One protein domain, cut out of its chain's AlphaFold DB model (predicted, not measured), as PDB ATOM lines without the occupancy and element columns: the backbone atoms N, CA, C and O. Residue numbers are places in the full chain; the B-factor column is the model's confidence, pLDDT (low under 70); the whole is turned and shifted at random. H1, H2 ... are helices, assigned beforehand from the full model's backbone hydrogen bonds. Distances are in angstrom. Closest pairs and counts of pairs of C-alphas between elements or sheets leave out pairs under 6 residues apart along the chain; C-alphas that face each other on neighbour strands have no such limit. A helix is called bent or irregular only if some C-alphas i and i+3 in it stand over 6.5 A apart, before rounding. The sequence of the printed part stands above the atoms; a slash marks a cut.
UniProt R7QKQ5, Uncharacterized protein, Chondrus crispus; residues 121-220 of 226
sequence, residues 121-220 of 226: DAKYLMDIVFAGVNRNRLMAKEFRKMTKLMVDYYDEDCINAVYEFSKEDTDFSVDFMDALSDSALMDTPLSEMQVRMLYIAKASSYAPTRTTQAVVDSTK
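This is residues 121 to 220 of the 226 residues of an uncharacterized protein of Chondrus crispus (UniProt R7QKQ5). H6, the longest helix, and H1 lie side by side in the middle of a row of four helices, H2, H1, H6 and H7. Over one face of this row lie H3, which crosses H1, and the short helices H5 and H4. The printed part has 100 residues with seven named helices, H1 to H7 in chain order, and no named strand: all helix. It is compact and rounded, with a radius of gyration of the C-alphas of 12.6 A and spans of 35 by 25 by 21 A.

H6, residues 192 to 206, runs 21.9 A from C-alpha 192 at (55.568, -32.968, 47.385). H1, residues 121 to 133, measures 19.1 A and begins at (57.621, -38.806, 34.608). H2 is residues 137 to 150, 19.9 A, and H3 residues 156 to 167, 16.9 A. H4 is residues 176 to 179, H5 residues 184 to 187, and H7 residues 213 to 218, ending at (45.609, -29.376, 47.534). No helix is bent or irregular, H5 only just: C-alphas 184 and 187 are 6.3 A apart.

H6 touches H1, the hub, the same way at 36 degrees, only just a steep tilt; the closest C-alphas, Phe 130 and Ser 205, are 5.4 A apart. H1 and H2 form a hairpin at a shallow tilt of 9 degrees, with C-alphas 131 and 140 closest at 5.1 A. H3 touches H1 at a steep tilt of 45 degrees, the same way, C-alphas 129 and 166 being closest at 4.8 A. H5 touches H3, C-alphas 184 and 161 closest at 5.1 A. H6 and H7 form a hairpin at a shallow tilt of 27 degrees, C-alphas 200 and 215 closest at 6.3 A. H4 and H7 only just touch, with 3 pairs of C-alphas within 8 A, Phe 176 and Ser 218 closest at 6.0 A. Every O i to N i+4 pair is within hydrogen-bond range in H2 and H7, against 8 of 9 in H1, 7 of 8 in H3 and 10 of 11 in H6; H4 and H5 are too short for such a pair.

The two C-alphas farthest apart, Leu 149 and Ser 173, are 35.4 A apart. The printed part has no cut, and no link is long. The mean pLDDT of the printed part is 88.0; residues 207 to 209 are under 70.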
ATOM      1  N   ASP A 121      57.241 -37.800  33.614       88.19
ATOM      2  CA  ASP A 121      57.621 -38.806  34.608       88.19
ATOM      3  C   ASP A 121      56.525 -39.066  35.653       88.19
ATOM      4  O   ASP A 121      56.167 -40.220  35.907       88.19
ATOM      5  N   ALA A 122      55.910 -38.005  36.175       87.44
ATOM      6  CA  ALA A 122      54.795 -38.077  37.105       87.44
ATOM      7  C   ALA A 122      53.590 -38.788  36.475       87.44
ATOM      8  O   ALA A 122      52.903 -39.550  37.154       87.44
ATOM      9  N   LYS A 123      53.362 -38.617  35.166       90.44
ATOM     10  CA  LYS A 123      52.248 -39.268  34.454       90.44
ATOM     11  C   LYS A 123      52.396 -40.784  34.419       90.44
ATOM     12  O   LYS A 123      51.414 -41.487  34.638       90.44
ATOM     13  N   TYR A 124      53.616 -41.294  34.262       92.06
ATOM     14  CA  TYR A 124      53.857 -42.737  34.330       92.06
ATOM     15  C   TYR A 124      53.596 -43.318  35.728       92.06
ATOM     16  O   TYR A 124      53.211 -44.480  35.847       92.06
ATOM     17  N   LEU A 125      53.782 -42.535  36.794       94.62
ATOM     18  CA  LEU A 125      53.385 -42.942  38.145       94.62
ATOM     19  C   LEU A 125      51.863 -42.840  38.350       94.62
ATOM     20  O   LEU A 125      51.270 -43.722  38.975       94.62
ATOM     21  N   MET A 126      51.207 -41.822  37.784       94.31
ATOM     22  CA  MET A 126      49.742 -41.693  37.804       94.31
ATOM     23  C   MET A 126      49.058 -42.872  37.099       94.31
ATOM     24  O   MET A 126      48.031 -43.350  37.577       94.31
ATOM     25  N   ASP A 127      49.648 -43.394  36.023       93.38
ATOM     26  CA  ASP A 127      49.178 -44.600  35.338       93.38
ATOM     27  C   ASP A 127      49.165 -45.821  36.283       93.38
ATOM     28  O   ASP A 127      48.193 -46.586  36.324       93.38
ATOM     29  N   ILE A 128      50.204 -45.983  37.113       95.69
ATOM     30  CA  ILE A 128      50.262 -47.038  38.139       95.69
ATOM     31  C   ILE A 128      49.144 -46.851  39.172       95.69
ATOM     32  O   ILE A 128      48.484 -47.830  39.533       95.69
ATOM     33  N   VAL A 129      48.897 -45.610  39.609       95.25
ATOM     34  CA  VAL A 129      47.790 -45.288  40.522       95.25
ATOM     35  C   VAL A 129      46.451 -45.665  39.903       95.25
ATOM     36  O   VAL A 129      45.668 -46.381  40.528       95.25
ATOM     37  N   PHE A 130      46.210 -45.260  38.657       92.81
ATOM     38  CA  PHE A 130      44.988 -45.585  37.934       92.81
ATOM     39  C   PHE A 130      44.768 -47.101  37.858       92.81
ATOM     40  O   PHE A 130      43.679 -47.592  38.168       92.81
ATOM     41  N   ALA A 131      45.807 -47.860  37.502       92.50
ATOM     42  CA  ALA A 131      45.723 -49.311  37.396       92.50
ATOM     43  C   ALA A 131      45.455 -50.002  38.740       92.50
ATOM     44  O   ALA A 131      44.731 -51.001  38.785       92.50
ATOM     45  N   GLY A 132      46.037 -49.500  39.829       92.31
ATOM     46  CA  GLY A 132      45.839 -50.065  41.159       92.31
ATOM     47  C   GLY A 132      44.474 -49.738  41.762       92.31
ATOM     48  O   GLY A 132      43.805 -50.662  42.231       92.31
ATOM     49  N   VAL A 133      43.997 -48.495  41.621       90.94
ATOM     50  CA  VAL A 133      42.625 -48.091  41.992       90.94
ATOM     51  C   VAL A 133      41.594 -48.957  41.271       90.94
ATOM     52  O   VAL A 133      40.694 -49.519  41.893       90.94
ATOM     53  N   ASN A 134      41.773 -49.152  39.960       86.31
ATOM     54  CA  ASN A 134      40.887 -49.978  39.139       86.31
ATOM     55  C   ASN A 134      41.144 -51.486  39.280       86.31
ATOM     56  O   ASN A 134      40.515 -52.280  38.583       86.31
ATOM     57  N   ARG A 135      42.070 -51.909  40.152       87.88
ATOM     58  CA  ARG A 135      42.418 -53.319  40.396       87.88
ATOM     59  C   ARG A 135      42.676 -54.097  39.099       87.88
ATOM     60  O   ARG A 135      42.174 -55.207  38.906       87.88
ATOM     61  N   ASN A 136      43.485 -53.530  38.205       87.69
ATOM     62  CA  ASN A 136      43.868 -54.147  36.935       87.69
ATOM     63  C   ASN A 136      45.340 -54.596  36.959       87.69
ATOM     64  O   ASN A 136      46.256 -53.791  36.781       87.69
ATOM     65  N   ARG A 137      45.581 -55.901  37.158       87.12
ATOM     66  CA  ARG A 137      46.947 -56.455  37.275       87.12
ATOM     67  C   ARG A 137      47.749 -56.355  35.982       87.12
ATOM     68  O   ARG A 137      48.945 -56.077  36.039       87.12
ATOM     69  N   LEU A 138      47.115 -56.598  34.835       86.25
ATOM     70  CA  LEU A 138      47.790 -56.524  33.538       86.25
ATOM     71  C   LEU A 138      48.242 -55.096  33.255       86.25
ATOM     72  O   LEU A 138      49.403 -54.871  32.928       86.25
ATOM     73  N   MET A 139      47.346 -54.135  33.460       89.50
ATOM     74  CA  MET A 139      47.641 -52.721  33.282       89.50
ATOM     75  C   MET A 139      48.734 -52.255  34.251       89.50
ATOM     76  O   MET A 139      49.705 -51.649  33.813       89.50
ATOM     77  N   ALA A 140      48.657 -52.635  35.530       91.62
ATOM     78  CA  ALA A 140      49.700 -52.317  36.506       91.62
ATOM     79  C   ALA A 140      51.065 -52.892  36.092       91.62
ATOM     80  O   ALA A 140      52.085 -52.218  36.202       91.62
ATOM     81  N   LYS A 141      51.098 -54.125  35.570       91.88
ATOM     82  CA  LYS A 141      52.327 -54.756  35.072       91.88
ATOM     83  C   LYS A 141      52.905 -54.024  33.860       91.88
ATOM     84  O   LYS A 141      54.116 -53.820  33.809       91.88
ATOM     85  N   GLU A 142      52.077 -53.665  32.884       90.88
ATOM     86  CA  GLU A 142      52.546 -52.964  31.683       90.88
ATOM     87  C   GLU A 142      52.982 -51.530  31.998       90.88
ATOM     88  O   GLU A 142      54.046 -51.114  31.542       90.88
ATOM     89  N   PHE A 143      52.257 -50.811  32.858       93.50
ATOM     90  CA  PHE A 143      52.668 -49.481  33.297       93.50
ATOM     91  C   PHE A 143      53.967 -49.507  34.088       93.50
ATOM     92  O   PHE A 143      54.853 -48.732  33.771       93.50
ATOM     93  N   ARG A 144      54.179 -50.473  34.991       94.06
ATOM     94  CA  ARG A 144      55.481 -50.640  35.665       94.06
ATOM     95  C   ARG A 144      56.643 -50.812  34.687       94.06
ATOM     96  O   ARG A 144      57.714 -50.250  34.897       94.06
ATOM     97  N   LYS A 145      56.456 -51.589  33.613       91.25
ATOM     98  CA  LYS A 145      57.483 -51.731  32.565       91.25
ATOM     99  C   LYS A 145      57.703 -50.417  31.823       91.25
ATOM    100  O   LYS A 145      58.848 -50.072  31.556       91.25
ATOM    101  N   MET A 146      56.622 -49.712  31.492       89.00
ATOM    102  CA  MET A 146      56.678 -48.426  30.803       89.00
ATOM    103  C   MET A 146      57.391 -47.374  31.654       89.00
ATOM    104  O   MET A 146      58.319 -46.750  31.158       89.00
ATOM    105  N   THR A 147      57.057 -47.248  32.941       92.38
ATOM    106  CA  THR A 147      57.728 -46.341  33.881       92.38
ATOM    107  C   THR A 147      59.231 -46.594  33.900       92.38
ATOM    108  O   THR A 147      59.989 -45.662  33.685       92.38
ATOM    109  N   LYS A 148      59.671 -47.851  34.038       91.38
ATOM    110  CA  LYS A 148      61.104 -48.202  34.021       91.38
ATOM    111  C   LYS A 148      61.803 -47.938  32.692       91.38
ATOM    112  O   LYS A 148      63.011 -47.736  32.665       91.38
ATOM    113  N   LEU A 149      61.073 -48.044  31.582       88.94
ATOM    114  CA  LEU A 149      61.625 -47.794  30.252       88.94
ATOM    115  C   LEU A 149      61.802 -46.294  29.999       88.94
ATOM    116  O   LEU A 149      62.748 -45.900  29.325       88.94
ATOM    117  N   MET A 150      60.875 -45.485  30.511       88.12
ATOM    118  CA  MET A 150      60.806 -44.051  30.237       88.12
ATOM    119  C   MET A 150      61.471 -43.195  31.320       88.12
ATOM    120  O   MET A 150      61.818 -42.050  31.046       88.12
ATOM    121  N   VAL A 151      61.641 -43.733  32.532       89.19
ATOM    122  CA  VAL A 151      62.202 -43.046  33.698       89.19
ATOM    123  C   VAL A 151      63.163 -43.988  34.421       89.19
ATOM    124  O   VAL A 151      62.754 -45.000  34.986       89.19
ATOM    125  N   ASP A 152      64.453 -43.664  34.395       87.19
ATOM    126  CA  ASP A 152      65.532 -44.535  34.877       87.19
ATOM    127  C   ASP A 152      65.891 -44.334  36.358       87.19
ATOM    128  O   ASP A 152      66.614 -45.149  36.931       87.19
ATOM    129  N   TYR A 153      65.375 -43.276  36.985       89.62
ATOM    130  CA  TYR A 153      65.714 -42.903  38.358       89.62
ATOM    131  C   TYR A 153      64.690 -43.357  39.414       89.62
ATOM    132  O   TYR A 153      64.978 -43.260  40.606       89.62
ATOM    133  N   TYR A 154      63.514 -43.864  39.019       91.06
ATOM    134  CA  TYR A 154      62.590 -44.508  39.959       91.06
ATOM    135  C   TYR A 154      62.988 -45.967  40.172       91.06
ATOM    136  O   TYR A 154      62.958 -46.778  39.242       91.06
ATOM    137  N   ASP A 155      63.329 -46.315  41.408       91.88
ATOM    138  CA  ASP A 155      63.587 -47.697  41.788       91.88
ATOM    139  C   ASP A 155      62.287 -48.505  41.989       91.88
ATOM    140  O   ASP A 155      61.162 -47.996  41.929       91.88
ATOM    141  N   GLU A 156      62.444 -49.818  42.182       92.81
ATOM    142  CA  GLU A 156      61.305 -50.719  42.383       92.81
ATOM    143  C   GLU A 156      60.546 -50.408  43.675       92.81
ATOM    144  O   GLU A 156      59.331 -50.600  43.720       92.81
ATOM    145  N   ASP A 157      61.235 -49.918  44.704       94.31
ATOM    146  CA  ASP A 157      60.642 -49.620  46.005       94.31
ATOM    147  C   ASP A 157      59.720 -48.399  45.909       94.31
ATOM    148  O   ASP A 157      58.574 -48.465  46.353       94.31
ATOM    149  N   CYS A 158      60.140 -47.343  45.208       94.94
ATOM    150  CA  CYS A 158      59.303 -46.194  44.881       94.94
ATOM    151  C   CYS A 158      58.078 -46.608  44.053       94.94
ATOM    152  O   CYS A 158      56.947 -46.234  44.366       94.94
ATOM    153  N   ILE A 159      58.271 -47.418  43.007       95.56
ATOM    154  CA  ILE A 159      57.173 -47.923  42.166       95.56
ATOM    155  C   ILE A 159      56.193 -48.784  42.984       95.56
ATOM    156  O   ILE A 159      54.975 -48.712  42.785       95.56
ATOM    157  N   ASN A 160      56.705 -49.598  43.911       95.06
ATOM    158  CA  ASN A 160      55.893 -50.389  44.827       95.06
ATOM    159  C   ASN A 160      55.104 -49.508  45.783       95.06
ATOM    160  O   ASN A 160      53.903 -49.716  45.900       95.06
ATOM    161  N   ALA A 161      55.733 -48.508  46.394       95.94
ATOM    162  CA  ALA A 161      55.067 -47.565  47.282       95.94
ATOM    163  C   ALA A 161      53.913 -46.835  46.576       95.94
ATOM    164  O   ALA A 161      52.814 -46.767  47.115       95.94
ATOM    165  N   VAL A 162      54.106 -46.391  45.328       96.38
ATOM    166  CA  VAL A 162      53.034 -45.784  44.514       96.38
ATOM    167  C   VAL A 162      51.887 -46.766  44.253       96.38
ATOM    168  O   VAL A 162      50.709 -46.399  44.300       96.38
ATOM    169  N   TYR A 163      52.203 -48.035  43.994       95.44
ATOM    170  CA  TYR A 163      51.179 -49.059  43.808       95.44
ATOM    171  C   TYR A 163      50.457 -49.426  45.113       95.44
ATOM    172  O   TYR A 163      49.248 -49.643  45.092       95.44
ATOM    173  N   GLU A 164      51.148 -49.482  46.250       94.31
ATOM    174  CA  GLU A 164      50.520 -49.686  47.560       94.31
ATOM    175  C   GLU A 164      49.608 -48.510  47.908       94.31
ATOM    176  O   GLU A 164      48.421 -48.731  48.164       94.31
ATOM    177  N   PHE A 165      50.098 -47.281  47.730       94.62
ATOM    178  CA  PHE A 165      49.316 -46.057  47.865       94.62
ATOM    179  C   PHE A 165      48.015 -46.115  47.073       94.62
ATOM    180  O   PHE A 165      46.958 -45.771  47.588       94.62
ATOM    181  N   SER A 166      48.039 -46.602  45.833       93.56
ATOM    182  CA  SER A 166      46.830 -46.681  45.003       93.56
ATOM    183  C   SER A 166      45.713 -47.566  45.581       93.56
ATOM    184  O   SER A 166      44.551 -47.389  45.217       93.56
ATOM    185  N   LYS A 167      46.051 -48.501  46.479       90.06
ATOM    186  CA  LYS A 167      45.120 -49.455  47.100       90.06
ATOM    187  C   LYS A 167      44.672 -49.044  48.501       90.06
ATOM    188  O   LYS A 167      43.711 -49.626  48.998       90.06
ATOM    189  N   GLU A 168      45.375 -48.106  49.136       90.38
ATOM    190  CA  GLU A 168      45.010 -47.567  50.451       90.38
ATOM    191  C   GLU A 168      43.595 -46.972  50.404       90.38
ATOM    192  O   GLU A 168      43.187 -46.411  49.382       90.38
ATOM    193  N   ASP A 169      42.840 -47.065  51.495       86.50
ATOM    194  CA  ASP A 169      41.607 -46.287  51.618       86.50
ATOM    195  C   ASP A 169      41.987 -44.845  51.968       86.50
ATOM    196  O   ASP A 169      42.781 -44.618  52.879       86.50
ATOM    197  N   THR A 170      41.488 -43.874  51.208       86.69
ATOM    198  CA  THR A 170      41.879 -42.468  51.364       86.69
ATOM    199  C   THR A 170      40.646 -41.613  51.547       86.69
ATOM    200  O   THR A 170      39.782 -41.544  50.670       86.69
ATOM    201  N   ASP A 171      40.596 -40.925  52.685       86.56
ATOM    202  CA  ASP A 171      39.574 -39.929  52.952       86.56
ATOM    203  C   ASP A 171      39.911 -38.626  52.216       86.56
ATOM    204  O   ASP A 171      40.717 -37.817  52.662       86.56
ATOM    205  N   PHE A 172      39.274 -38.415  51.064       86.50
ATOM    206  CA  PHE A 172      39.447 -37.199  50.266       86.50
ATOM    207  C   PHE A 172      38.722 -35.972  50.847       86.50
ATOM    208  O   PHE A 172      38.704 -34.917  50.209       86.50
ATOM    209  N   SER A 173      38.067 -36.090  52.008       83.25
ATOM    210  CA  SER A 173      37.365 -34.977  52.659       83.25
ATOM    211  C   SER A 173      38.237 -34.176  53.632       83.25
ATOM    212  O   SER A 173      37.867 -33.050  53.973       83.25
ATOM    213  N   VAL A 174      39.387 -34.720  54.041       84.62
ATOM    214  CA  VAL A 174      40.331 -34.067  54.960       84.62
ATOM    215  C   VAL A 174      41.458 -33.342  54.215       84.62
ATOM    216  O   VAL A 174      41.554 -33.398  52.985       84.62
ATOM    217  N   ASP A 175      42.293 -32.613  54.961       84.75
ATOM    218  CA  ASP A 175      43.469 -31.947  54.399       84.75
ATOM    219  C   ASP A 175      44.448 -32.960  53.788       84.75
ATOM    220  O   ASP A 175      44.574 -34.093  54.249       84.75
ATOM    221  N   PHE A 176      45.169 -32.529  52.753       83.62
ATOM    222  CA  PHE A 176      46.143 -33.348  52.036       83.62
ATOM    223  C   PHE A 176      47.188 -34.000  52.952       83.62
ATOM    224  O   PHE A 176      47.495 -35.176  52.767       83.62
ATOM    225  N   MET A 177      47.736 -33.263  53.924       84.38
ATOM    226  CA  MET A 177      48.764 -33.816  54.813       84.38
ATOM    227  C   MET A 177      48.171 -34.844  55.777       84.38
ATOM    228  O   MET A 177      48.798 -35.869  56.040       84.38
ATOM    229  N   ASP A 178      46.950 -34.603  56.254       85.00
ATOM    230  CA  ASP A 178      46.243 -35.535  57.132       85.00
ATOM    231  C   ASP A 178      45.882 -36.823  56.377       85.00
ATOM    232  O   ASP A 178      46.105 -37.923  56.889       85.00
ATOM    233  N   ALA A 179      45.421 -36.695  55.127       82.88
ATOM    234  CA  ALA A 179      45.077 -37.815  54.249       82.88
ATOM    235  C   ALA A 179      46.269 -38.734  53.926       82.88
ATOM    236  O   ALA A 179      46.062 -39.892  53.564       82.88
ATOM    237  N   LEU A 180      47.500 -38.224  54.027       87.31
ATOM    238  CA  LEU A 180      48.730 -38.948  53.693       87.31
ATOM    239  C   LEU A 180      49.587 -39.322  54.903       87.31
ATOM    240  O   LEU A 180      50.649 -39.912  54.720       87.31
ATOM    241  N   SER A 181      49.136 -39.001  56.116       84.56
ATOM    242  CA  SER A 181      49.904 -39.182  57.353       84.56
ATOM    243  C   SER A 181      50.485 -40.593  57.531       84.56
ATOM    244  O   SER A 181      51.635 -40.716  57.943       84.56
ATOM    245  N   ASP A 182      49.734 -41.624  57.134       85.12
ATOM    246  CA  ASP A 182      50.131 -43.038  57.212       85.12
ATOM    247  C   ASP A 182      50.402 -43.674  55.828       85.12
ATOM    248  O   ASP A 182      50.388 -44.898  55.681       85.12
ATOM    249  N   SER A 183      50.605 -42.865  54.783       90.38
ATOM    250  CA  SER A 183      50.710 -43.363  53.406       90.38
ATOM    251  C   SER A 183      52.085 -43.939  53.073       90.38
ATOM    252  O   SER A 183      53.115 -43.367  53.434       90.38
ATOM    253  N   ALA A 184      52.113 -44.992  52.244       88.81
ATOM    254  CA  ALA A 184      53.347 -45.551  51.687       88.81
ATOM    255  C   ALA A 184      54.196 -44.528  50.904       88.81
ATOM    256  O   ALA A 184      55.394 -44.737  50.719       88.81
ATOM    257  N   LEU A 185      53.606 -43.415  50.444       91.56
ATOM    258  CA  LEU A 185      54.339 -42.360  49.736       91.56
ATOM    259  C   LEU A 185      55.304 -41.572  50.633       91.56
ATOM    260  O   LEU A 185      56.245 -40.981  50.101       91.56
ATOM    261  N   MET A 186      55.103 -41.560  51.955       87.62
ATOM    262  CA  MET A 186      55.891 -40.727  52.875       87.62
ATOM    263  C   MET A 186      57.362 -41.154  52.969       87.62
ATOM    264  O   MET A 186      58.218 -40.321  53.256       87.62
ATOM    265  N   ASP A 187      57.661 -42.416  52.653       86.12
ATOM    266  CA  ASP A 187      59.020 -42.970  52.654       86.12
ATOM    267  C   ASP A 187      59.699 -42.924  51.269       86.12
ATOM    268  O   ASP A 187      60.787 -43.471  51.078       86.12
ATOM    269  N   THR A 188      59.072 -42.285  50.276       90.81
ATOM    270  CA  THR A 188      59.584 -42.226  48.896       90.81
ATOM    271  C   THR A 188      60.410 -40.961  48.630       90.81
ATOM    272  O   THR A 188      60.207 -39.936  49.278       90.81
ATOM    273  N   PRO A 189      61.313 -40.966  47.626       89.94
ATOM    274  CA  PRO A 189      62.057 -39.768  47.226       89.94
ATOM    275  C   PRO A 189      61.223 -38.777  46.388       89.94
ATOM    276  O   PRO A 189      61.786 -37.882  45.754       89.94
ATOM    277  N   LEU A 190      59.898 -38.945  46.322       90.94
ATOM    278  CA  LEU A 190      59.027 -38.107  45.504       90.94
ATOM    279  C   LEU A 190      58.942 -36.691  46.069       90.94
ATOM    280  O   LEU A 190      58.817 -36.472  47.273       90.94
ATOM    281  N   SER A 191      58.958 -35.707  45.174       89.19
ATOM    282  CA  SER A 191      58.647 -34.333  45.559       89.19
ATOM    283  C   SER A 191      57.201 -34.231  46.047       89.19
ATOM    284  O   SER A 191      56.315 -34.935  45.561       89.19
ATOM    285  N   GLU A 192      56.932 -33.276  46.939       87.31
ATOM    286  CA  GLU A 192      55.568 -32.968  47.385       87.31
ATOM    287  C   GLU A 192      54.618 -32.740  46.195       87.31
ATOM    288  O   GLU A 192      53.464 -33.162  46.211       87.31
ATOM    289  N   MET A 193      55.128 -32.129  45.122       85.44
ATOM    290  CA  MET A 193      54.378 -31.907  43.891       85.44
ATOM    291  C   MET A 193      53.937 -33.218  43.228       85.44
ATOM    292  O   MET A 193      52.765 -33.375  42.889       85.44
ATOM    293  N   GLN A 194      54.851 -34.178  43.076       89.56
ATOM    294  CA  GLN A 194      54.524 -35.493  42.524       89.56
ATOM    295  C   GLN A 194      53.506 -36.212  43.411       89.56
ATOM    296  O   GLN A 194      52.520 -36.735  42.901       89.56
ATOM    297  N   VAL A 195      53.674 -36.167  44.734       91.25
ATOM    298  CA  VAL A 195      52.721 -36.764  45.683       91.25
ATOM    299  C   VAL A 195      51.321 -36.149  45.535       91.25
ATOM    300  O   VAL A 195      50.334 -36.883  45.456       91.25
ATOM    301  N   ARG A 196      51.213 -34.821  45.394       88.56
ATOM    302  CA  ARG A 196      49.937 -34.133  45.109       88.56
ATOM    303  C   ARG A 196      49.320 -34.594  43.786       88.56
ATOM    304  O   ARG A 196      48.121 -34.859  43.737       88.56
ATOM    305  N   MET A 197      50.118 -34.755  42.731       89.50
ATOM    306  CA  MET A 197      49.633 -35.274  41.444       89.50
ATOM    307  C   MET A 197      49.086 -36.700  41.565       89.50
ATOM    308  O   MET A 197      48.016 -36.990  41.031       89.50
ATOM    309  N   LEU A 198      49.765 -37.576  42.311       92.69
ATOM    310  CA  LEU A 198      49.295 -38.940  42.569       92.69
ATOM    311  C   LEU A 198      48.008 -38.959  43.398       92.69
ATOM    312  O   LEU A 198      47.105 -39.741  43.105       92.69
ATOM    313  N   TYR A 199      47.886 -38.069  44.383       91.00
ATOM    314  CA  TYR A 199      46.672 -37.908  45.181       91.00
ATOM    315  C   TYR A 199      45.462 -37.505  44.324       91.00
ATOM    316  O   TYR A 199      44.407 -38.142  44.391       91.00
ATOM    317  N   ILE A 200      45.633 -36.521  43.438       89.25
ATOM    318  CA  ILE A 200      44.592 -36.090  42.490       89.25
ATOM    319  C   ILE A 200      44.260 -37.210  41.499       89.25
ATOM    320  O   ILE A 200      43.083 -37.450  41.208       89.25
ATOM    321  N   ALA A 201      45.278 -37.916  40.991       91.25
ATOM    322  CA  ALA A 201      45.087 -39.058  40.103       91.25
ATOM    323  C   ALA A 201      44.236 -40.131  40.778       91.25
ATOM    324  O   ALA A 201      43.294 -40.635  40.168       91.25
ATOM    325  N   LYS A 202      44.517 -40.438  42.048       92.19
ATOM    326  CA  LYS A 202      43.775 -41.428  42.831       92.19
ATOM    327  C   LYS A 202      42.312 -41.027  42.999       92.19
ATOM    328  O   LYS A 202      41.435 -41.827  42.679       92.19
ATOM    329  N   ALA A 203      42.049 -39.786  43.417       87.75
ATOM    330  CA  ALA A 203      40.690 -39.255  43.548       87.75
ATOM    331  C   ALA A 203      39.914 -39.363  42.224       87.75
ATOM    332  O   ALA A 203      38.794 -39.873  42.185       87.75
ATOM    333  N   SER A 204      40.558 -38.964  41.124       85.31
ATOM    334  CA  SER A 204      39.945 -38.929  39.790       85.31
ATOM    335  C   SER A 204      39.759 -40.319  39.171       85.31
ATOM    336  O   SER A 204      38.865 -40.507  38.348       85.31
ATOM    337  N   SER A 205      40.585 -41.298  39.559       86.38
ATOM    338  CA  SER A 205      40.555 -42.668  39.024       86.38
ATOM    339  C   SER A 205      39.354 -43.478  39.507       86.38
ATOM    340  O   SER A 205      38.912 -44.371  38.789       86.38
ATOM    341  N   TYR A 206      38.835 -43.181  40.704       73.50
ATOM    342  CA  TYR A 206      37.619 -43.809  41.229       73.50
ATOM    343  C   TYR A 206      36.379 -43.316  40.485       73.50
ATOM    344  O   TYR A 206      35.628 -44.090  39.894       73.50
ATOM    345  N   ALA A 207      36.164 -42.004  40.536       68.75
ATOM    346  CA  ALA A 207      35.100 -41.314  39.834       68.75
ATOM    347  C   ALA A 207      35.364 -39.805  39.891       68.75
ATOM    348  O   ALA A 207      35.817 -39.316  40.929       68.75
ATOM    349  N   PRO A 208      34.970 -39.031  38.863       68.69
ATOM    350  CA  PRO A 208      35.022 -37.569  38.918       68.69
ATOM    351  C   PRO A 208      34.288 -36.971  40.130       68.69
ATOM    352  O   PRO A 208      34.631 -35.890  40.593       68.69
ATOM    353  N   THR A 209      33.295 -37.683  40.672       69.81
ATOM    354  CA  THR A 209      32.517 -37.275  41.850       69.81
ATOM    355  C   THR A 209      33.288 -37.353  43.170       69.81
ATOM    356  O   THR A 209      32.839 -36.771  44.154       69.81
ATOM    357  N   ARG A 210      34.437 -38.045  43.221       71.81
ATOM    358  CA  ARG A 210      35.300 -38.107  44.415       71.81
ATOM    359  C   ARG A 210      36.347 -36.995  44.471       71.81
ATOM    360  O   ARG A 210      37.035 -36.859  45.479       71.81
ATOM    361  N   THR A 211      36.445 -36.170  43.432       80.62
ATOM    362  CA  THR A 211      37.290 -34.975  43.435       80.62
ATOM    363  C   THR A 211      36.616 -33.878  44.260       80.62
ATOM    364  O   THR A 211      35.819 -33.093  43.752       80.62
ATOM    365  N   THR A 212      36.902 -33.851  45.563       81.75
ATOM    366  CA  THR A 212      36.356 -32.856  46.499       81.75
ATOM    367  C   THR A 212      37.051 -31.496  46.357       81.75
ATOM    368  O   THR A 212      38.121 -31.374  45.756       81.75
ATOM    369  N   GLN A 213      36.487 -30.459  46.985       81.50
ATOM    370  CA  GLN A 213      37.148 -29.154  47.070       81.50
ATOM    371  C   GLN A 213      38.499 -29.237  47.797       81.50
ATOM    372  O   GLN A 213      39.419 -28.532  47.402       81.50
ATOM    373  N   ALA A 214      38.650 -30.125  48.787       82.31
ATOM    374  CA  ALA A 214      39.925 -30.349  49.470       82.31
ATOM    375  C   ALA A 214      40.993 -30.900  48.508       82.31
ATOM    376  O   ALA A 214      42.129 -30.428  48.504       82.31
ATOM    377  N   VAL A 215      40.617 -31.823  47.609       84.19
ATOM    378  CA  VAL A 215      41.505 -32.302  46.533       84.19
ATOM    379  C   VAL A 215      41.893 -31.156  45.600       84.19
ATOM    380  O   VAL A 215      43.072 -30.990  45.293       84.19
ATOM    381  N   VAL A 216      40.939 -30.317  45.191       83.25
ATOM    382  CA  VAL A 216      41.226 -29.145  44.346       83.25
ATOM    383  C   VAL A 216      42.118 -28.136  45.075       83.25
ATOM    384  O   VAL A 216      43.048 -27.594  44.486       83.25
ATOM    385  N   ASP A 217      41.888 -27.880  46.357       83.12
ATOM    386  CA  ASP A 217      42.675 -26.929  47.144       83.12
ATOM    387  C   ASP A 217      44.083 -27.443  47.438       83.12
ATOM    388  O   ASP A 217      45.016 -26.641  47.505       83.12
ATOM    389  N   SER A 218      44.278 -28.766  47.473       81.44
ATOM    390  CA  SER A 218      45.609 -29.376  47.534       81.44
ATOM    391  C   SER A 218      46.489 -28.988  46.338       81.44
ATOM    392  O   SER A 218      47.713 -29.009  46.449       81.44
ATOM    393  N   THR A 219      45.894 -28.563  45.219       75.88
ATOM    394  CA  THR A 219      46.639 -28.043  44.065       75.88
ATOM    395  C   THR A 219      47.109 -26.604  44.277       75.88
ATOM    396  O   THR A 219      48.063 -26.174  43.653       75.88
ATOM    397  N   LYS A 220      46.496 -25.831  45.181       72.75
ATOM    398  CA  LYS A 220      46.700 -24.374  45.293       72.75
ATOM    399  C   LYS A 220      47.832 -23.953  46.243       72.75
ATOM    400  O   LYS A 220      48.058 -22.750  46.404       72.75
TER     401      LYS A 220